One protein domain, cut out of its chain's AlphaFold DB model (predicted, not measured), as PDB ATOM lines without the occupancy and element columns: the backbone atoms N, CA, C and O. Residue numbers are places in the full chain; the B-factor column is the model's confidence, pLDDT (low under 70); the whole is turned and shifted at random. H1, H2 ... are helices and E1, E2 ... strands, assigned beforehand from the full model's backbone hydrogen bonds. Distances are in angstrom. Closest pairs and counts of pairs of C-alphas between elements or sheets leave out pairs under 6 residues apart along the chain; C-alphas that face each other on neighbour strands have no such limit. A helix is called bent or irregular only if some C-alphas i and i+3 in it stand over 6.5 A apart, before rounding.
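AT A GLANCE: This is residues 57 to 104 of the 108 residues of an uncharacterized protein of Sorghum bicolor (UniProt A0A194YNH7). A small antiparallel hairpin, E1 and E2, has one longer, kinked helix, H1, packed along it with residues 87 to 98, while the loop of residues 74 to 86 folds back and pairs briefly beside E2. The 48 printed residues hold two strands, then one helix: a mixed class, compact with a radius of gyration of the C-alphas of 10.8 A, elongated at 39 by 21 by 12 A.

HOW THE PARTS SIT: Look first at the hairpin of E1, residues 58 to 62, and E2, residues 69 to 73, where N 61 and O 70 are 2.8 A apart, within hydrogen-bond range. Residues 71 to 72 of E2 pair antiparallel with residues 83 to 84. H1, residues 87 to 102, comes closest to E2 at the C-alphas of Tyr 71 and Gln 87, 5.6 A apart, and to E1 at those of Cys 58 and Cys 90, 6.1 A. In H1, 10 of 12 O i to N i+4 pairs are within range.

IN THESE COORDINATES: Find C-alpha 58 at (-29.419, 7.465, -53.114), where E1 begins; E1 spans 12.8 A and E2 13.4 A. H1 runs 22.8 A to C-alpha 102 at (-45.565, 0.084, -50.508), with a kink of 29 degrees near residue 94; it is only just irregular, C-alphas 92 and 95 being 6.9 A apart.

THE WHOLE: The farthest C-alphas, of Pro 66 and Pro 104, are 38.7 A apart. The printed part has no cut; the link from E2 to H1 is long, 13 residues. Confidence is under 70 at residues 65 to 67, 78, 80 and 104.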
ATOM      1  N   LEU A  57     -32.634   6.038 -55.990       79.69
ATOM      2  CA  LEU A  57     -32.034   7.366 -55.887       79.69
ATOM      3  C   LEU A  57     -31.459   7.575 -54.481       79.69
ATOM      4  O   LEU A  57     -32.103   8.160 -53.615       79.69
ATOM      5  N   CYS A  58     -30.241   7.075 -54.260       88.56
ATOM      6  CA  CYS A  58     -29.419   7.465 -53.114       88.56
ATOM      7  C   CYS A  58     -28.661   8.743 -53.465       88.56
ATOM      8  O   CYS A  58     -27.685   8.703 -54.218       88.56
ATOM      9  N   VAL A  59     -29.131   9.876 -52.955       88.56
ATOM     10  CA  VAL A  59     -28.575  11.190 -53.279       88.56
ATOM     11  C   VAL A  59     -27.622  11.627 -52.186       88.56
ATOM     12  O   VAL A  59     -27.963  11.603 -51.006       88.56
ATOM     13  N   LYS A  60     -26.422  12.029 -52.600       86.62
ATOM     14  CA  LYS A  60     -25.438  12.624 -51.705       86.62
ATOM     15  C   LYS A  60     -25.966  13.978 -51.228       86.62
ATOM     16  O   LYS A  60     -26.198  14.863 -52.046       86.62
ATOM     17  N   SER A  61     -26.147  14.123 -49.925       84.25
ATOM     18  CA  SER A  61     -26.571  15.352 -49.263       84.25
ATOM     19  C   SER A  61     -25.545  15.755 -48.209       84.25
ATOM     20  O   SER A  61     -24.725  14.940 -47.776       84.25
ATOM     21  N   GLN A  62     -25.591  17.014 -47.793       81.44
ATOM     22  CA  GLN A  62     -24.902  17.445 -46.585       81.44
ATOM     23  C   GLN A  62     -25.762  17.045 -45.385       81.44
ATOM     24  O   GLN A  62     -26.918  17.450 -45.280       81.44
ATOM     25  N   CYS A  63     -25.204  16.206 -44.521       79.00
ATOM     26  CA  CYS A  63     -25.771  15.893 -43.216       79.00
ATOM     27  C   CYS A  63     -25.118  16.770 -42.145       79.00
ATOM     28  O   CYS A  63     -24.251  17.582 -42.445       79.00
ATOM     29  N   THR A  64     -25.546  16.628 -40.889       72.62
ATOM     30  CA  THR A  64     -25.066  17.441 -39.767       72.62
ATOM     31  C   THR A  64     -23.535  17.465 -39.699       72.62
ATOM     32  O   THR A  64     -22.904  16.456 -39.381       72.62
ATOM     33  N   GLY A  65     -22.953  18.626 -40.002       58.00
ATOM     34  CA  GLY A  65     -21.509  18.862 -40.061       58.00
ATOM     35  C   GLY A  65     -21.063  19.382 -41.439       58.00
ATOM     36  O   GLY A  65     -21.523  18.880 -42.459       58.00
ATOM     37  N   PRO A  66     -20.142  20.359 -41.503       52.34
ATOM     38  CA  PRO A  66     -19.775  21.055 -42.746       52.34
ATOM     39  C   PRO A  66     -19.117  20.156 -43.809       52.34
ATOM     40  O   PRO A  66     -19.072  20.512 -44.982       52.34
ATOM     41  N   THR A  67     -18.609  18.988 -43.414       55.69
ATOM     42  CA  THR A  67     -17.915  18.028 -44.290       55.69
ATOM     43  C   THR A  67     -18.592  16.659 -44.333       55.69
ATOM     44  O   THR A  67     -18.188  15.788 -45.107       55.69
ATOM     45  N   LYS A  68     -19.639  16.443 -43.525       73.06
ATOM     46  CA  LYS A  68     -20.307  15.144 -43.433       73.06
ATOM     47  C   LYS A  68     -21.311  15.005 -44.555       73.06
ATOM     48  O   LYS A  68     -22.414  15.543 -44.529       73.06
ATOM     49  N   THR A  69     -20.920  14.231 -45.553       83.88
ATOM     50  CA  THR A  69     -21.820  13.857 -46.631       83.88
ATOM     51  C   THR A  69     -22.512  12.559 -46.278       83.88
ATOM     52  O   THR A  69     -21.858  11.601 -45.877       83.88
ATOM     53  N   CYS A  70     -23.815  12.523 -46.467       88.81
ATOM     54  CA  CYS A  70     -24.627  11.332 -46.306       88.81
ATOM     55  C   CYS A  70     -25.355  11.024 -47.605       88.81
ATOM     56  O   CYS A  70     -25.396  11.842 -48.521       88.81
ATOM     57  N   TYR A  71     -25.944   9.842 -47.683       90.44
ATOM     58  CA  TYR A  71     -26.698   9.385 -48.836       90.44
ATOM     59  C   TYR A  71     -28.141   9.142 -48.413       90.44
ATOM     60  O   TYR A  71     -28.412   8.252 -47.611       90.44
ATOM     61  N   CYS A  72     -29.059   9.953 -48.935       88.75
ATOM     62  CA  CYS A  72     -30.474   9.931 -48.578       88.75
ATOM     63  C   CYS A  72     -31.307   9.215 -49.643       88.75
ATOM     64  O   CYS A  72     -31.053   9.347 -50.844       88.75
ATOM     65  N   CYS A  73     -32.316   8.467 -49.201       89.06
ATOM     66  CA  CYS A  73     -33.217   7.709 -50.064       89.06
ATOM     67  C   CYS A  73     -34.340   8.604 -50.629       89.06
ATOM     68  O   CYS A  73     -35.416   8.704 -50.050       89.06
ATOM     69  N   MET A  74     -34.135   9.200 -51.809       82.00
ATOM     70  CA  MET A  74     -35.085  10.135 -52.452       82.00
ATOM     71  C   MET A  74     -36.389   9.504 -52.964       82.00
ATOM     72  O   MET A  74     -37.260  10.198 -53.479       82.00
ATOM     73  N   LEU A  75     -36.542   8.185 -52.842       78.50
ATOM     74  CA  LEU A  75     -37.788   7.489 -53.176       78.50
ATOM     75  C   LEU A  75     -38.842   7.569 -52.060       78.50
ATOM     76  O   LEU A  75     -39.935   7.025 -52.209       78.50
ATOM     77  N   LEU A  76     -38.503   8.204 -50.938       72.88
ATOM     78  CA  LEU A  76     -39.359   8.387 -49.776       72.88
ATOM     79  C   LEU A  76     -39.618   9.891 -49.557       72.88
ATOM     80  O   LEU A  76     -38.732  10.695 -49.849       72.88
ATOM     81  N   PRO A  77     -40.804  10.286 -49.046       72.94
ATOM     82  CA  PRO A  77     -41.059  11.643 -48.568       72.94
ATOM     83  C   PRO A  77     -39.924  12.176 -47.683       72.94
ATOM     84  O   PRO A  77     -39.360  11.395 -46.911       72.94
ATOM     85  N   PRO A  78     -39.596  13.478 -47.775       65.62
ATOM     86  CA  PRO A  78     -38.436  14.067 -47.105       65.62
ATOM     87  C   PRO A  78     -38.484  13.913 -45.582       65.62
ATOM     88  O   PRO A  78     -37.442  13.673 -44.980       65.62
ATOM     89  N   ASP A  79     -39.676  13.967 -44.982       70.69
ATOM     90  CA  ASP A  79     -39.875  13.833 -43.531       70.69
ATOM     91  C   ASP A  79     -39.483  12.454 -42.990       70.69
ATOM     92  O   ASP A  79     -39.097  12.318 -41.834       70.69
ATOM     93  N   ASP A  80     -39.512  11.433 -43.847       69.44
ATOM     94  CA  ASP A  80     -39.209  10.061 -43.464       69.44
ATOM     95  C   ASP A  80     -38.164   9.412 -44.385       69.44
ATOM     96  O   ASP A  80     -38.141   8.181 -44.539       69.44
ATOM     97  N   SER A  81     -37.367  10.218 -45.084       79.62
ATOM     98  CA  SER A  81     -36.293   9.729 -45.941       79.62
ATOM     99  C   SER A  81     -35.060   9.471 -45.070       79.62
ATOM    100  O   SER A  81     -34.397  10.422 -44.656       79.62
ATOM    101  N   PRO A  82     -34.688   8.205 -44.819       85.00
ATOM    102  CA  PRO A  82     -33.492   7.897 -44.062       85.00
ATOM    103  C   PRO A  82     -32.254   8.271 -44.876       85.00
ATOM    104  O   PRO A  82     -32.184   8.049 -46.093       85.00
ATOM    105  N   CYS A  83     -31.266   8.809 -44.172       88.38
ATOM    106  CA  CYS A  83     -29.946   9.102 -44.702       88.38
ATOM    107  C   CYS A  83     -28.917   8.203 -44.023       88.38
ATOM    108  O   CYS A  83     -28.990   7.950 -42.822       88.38
ATOM    109  N   PHE A  84     -27.956   7.727 -44.805       89.00
ATOM    110  CA  PHE A  84     -26.906   6.817 -44.360       89.00
ATOM    111  C   PHE A  84     -25.545   7.487 -44.507       89.00
ATOM    112  O   PHE A  84     -25.336   8.274 -45.433       89.00
ATOM    113  N   SER A  85     -24.613   7.172 -43.613       86.44
ATOM    114  CA  SER A  85     -23.243   7.697 -43.683       86.44
ATOM    115  C   SER A  85     -22.474   7.140 -44.883       86.44
ATOM    116  O   SER A  85     -21.583   7.801 -45.406       86.44
ATOM    117  N   ASP A  86     -22.841   5.942 -45.344       85.19
ATOM    118  CA  ASP A  86     -22.197   5.243 -46.450       85.19
ATOM    119  C   ASP A  86     -23.142   5.050 -47.654       85.19
ATOM    120  O   ASP A  86     -24.344   4.788 -47.520       85.19
ATOM    121  N   GLN A  87     -22.588   5.177 -48.863       86.56
ATOM    122  CA  GLN A  87     -23.349   5.044 -50.108       86.56
ATOM    123  C   GLN A  87     -23.828   3.609 -50.325       86.56
ATOM    124  O   GLN A  87     -24.962   3.388 -50.763       86.56
ATOM    125  N   GLN A  88     -22.970   2.632 -50.030       85.94
ATOM    126  CA  GLN A  88     -23.274   1.221 -50.223       85.94
ATOM    127  C   GLN A  88     -24.367   0.771 -49.249       85.94
ATOM    128  O   GLN A  88     -25.271   0.019 -49.623       85.94
ATOM    129  N   GLU A  89     -24.346   1.293 -48.026       88.25
ATOM    130  CA  GLU A  89     -25.403   1.114 -47.046       88.25
ATOM    131  C   GLU A  89     -26.743   1.675 -47.539       88.25
ATOM    132  O   GLU A  89     -27.750   0.958 -47.495       88.25
ATOM    133  N   CYS A  90     -26.753   2.887 -48.106       90.31
ATOM    134  CA  CYS A  90     -27.959   3.448 -48.714       90.31
ATOM    135  C   CYS A  90     -28.510   2.545 -49.826       90.31
ATOM    136  O   CYS A  90     -29.696   2.204 -49.813       90.31
ATOM    137  N   TRP A  91     -27.666   2.082 -50.754       89.38
ATOM    138  CA  TRP A  91     -28.096   1.183 -51.833       89.38
ATOM    139  C   TRP A  91     -28.637  -0.153 -51.324       89.38
ATOM    140  O   TRP A  91     -29.566  -0.707 -51.910       89.38
ATOM    141  N   ARG A  92     -28.091  -0.667 -50.221       87.94
ATOM    142  CA  ARG A  92     -28.523  -1.930 -49.613       87.94
ATOM    143  C   ARG A  92     -29.868  -1.809 -48.889       87.94
ATOM    144  O   ARG A  92     -30.631  -2.780 -48.859       87.94
ATOM    145  N   LEU A  93     -30.146  -0.660 -48.268       88.00
ATOM    146  CA  LEU A  93     -31.291  -0.474 -47.369       88.00
ATOM    147  C   LEU A  93     -32.472   0.265 -48.007       88.00
ATOM    148  O   LEU A  93     -33.612  -0.162 -47.817       88.00
ATOM    149  N   CYS A  94     -32.229   1.299 -48.814       87.19
ATOM    150  CA  CYS A  94     -33.274   2.098 -49.467       87.19
ATOM    151  C   CYS A  94     -34.316   1.245 -50.233       87.19
ATOM    152  O   CYS A  94     -35.514   1.454 -50.025       87.19
ATOM    153  N   PRO A  95     -33.949   0.198 -51.007       85.06
ATOM    154  CA  PRO A  95     -34.935  -0.637 -51.710       85.06
ATOM    155  C   PRO A  95     -35.876  -1.390 -50.770       85.06
ATOM    156  O   PRO A  95     -37.046  -1.598 -51.087       85.06
ATOM    157  N   LYS A  96     -35.369  -1.811 -49.606       84.50
ATOM    158  CA  LYS A  96     -36.162  -2.517 -48.595       84.50
ATOM    159  C   LYS A  96     -37.173  -1.566 -47.965       84.50
ATOM    160  O   LYS A  96     -38.332  -1.927 -47.826       84.50
ATOM    161  N   LEU A  97     -36.752  -0.341 -47.663       81.81
ATOM    162  CA  LEU A  97     -37.592   0.684 -47.039       81.81
ATOM    163  C   LEU A  97     -38.712   1.153 -47.975       81.81
ATOM    164  O   LEU A  97     -39.860   1.263 -47.554       81.81
ATOM    165  N   VAL A  98     -38.415   1.316 -49.265       82.06
ATOM    166  CA  VAL A  98     -39.430   1.614 -50.291       82.06
ATOM    167  C   VAL A  98     -40.455   0.487 -50.410       82.06
ATOM    168  O   VAL A  98     -41.652   0.752 -50.488       82.06
ATOM    169  N   ARG A  99     -40.019  -0.780 -50.384       81.62
ATOM    170  CA  ARG A  99     -40.939  -1.930 -50.400       81.62
ATOM    171  C   ARG A  99     -41.807  -1.990 -49.149       81.62
ATOM    172  O   ARG A  99     -42.998  -2.243 -49.270       81.62
ATOM    173  N   LEU A 100     -41.230  -1.718 -47.977       80.56
ATOM    174  CA  LEU A 100     -41.971  -1.686 -46.717       80.56
ATOM    175  C   LEU A 100     -43.046  -0.591 -46.704       80.56
ATOM    176  O   LEU A 100     -44.136  -0.839 -46.211       80.56
ATOM    177  N   ARG A 101     -42.787   0.578 -47.304       74.75
ATOM    178  CA  ARG A 101     -43.797   1.643 -47.472       74.75
ATOM    179  C   ARG A 101     -44.897   1.308 -48.474       74.75
ATOM    180  O   ARG A 101     -46.013   1.787 -48.324       74.75
ATOM    181  N   LYS A 102     -44.578   0.533 -49.515       72.56
ATOM    182  CA  LYS A 102     -45.565   0.084 -50.508       72.56
ATOM    183  C   LYS A 102     -46.474  -1.026 -49.975       72.56
ATOM    184  O   LYS A 102     -47.524  -1.258 -50.570       72.56
ATOM    185  N   LEU A 103     -46.076  -1.733 -48.915       70.81
ATOM    186  CA  LEU A 103     -46.953  -2.720 -48.295       70.81
ATOM    187  C   LEU A 103     -48.179  -1.990 -47.735       70.81
ATOM    188  O   LEU A 103     -48.011  -1.020 -46.993       70.81
ATOM    189  N   PRO A 104     -49.403  -2.428 -48.071       64.38
ATOM    190  CA  PRO A 104     -50.585  -1.891 -47.426       64.38
ATOM    191  C   PRO A 104     -50.430  -2.120 -45.923       64.38
ATOM    192  O   PRO A 104     -50.147  -3.242 -45.498       64.38
TER     193      PRO A 104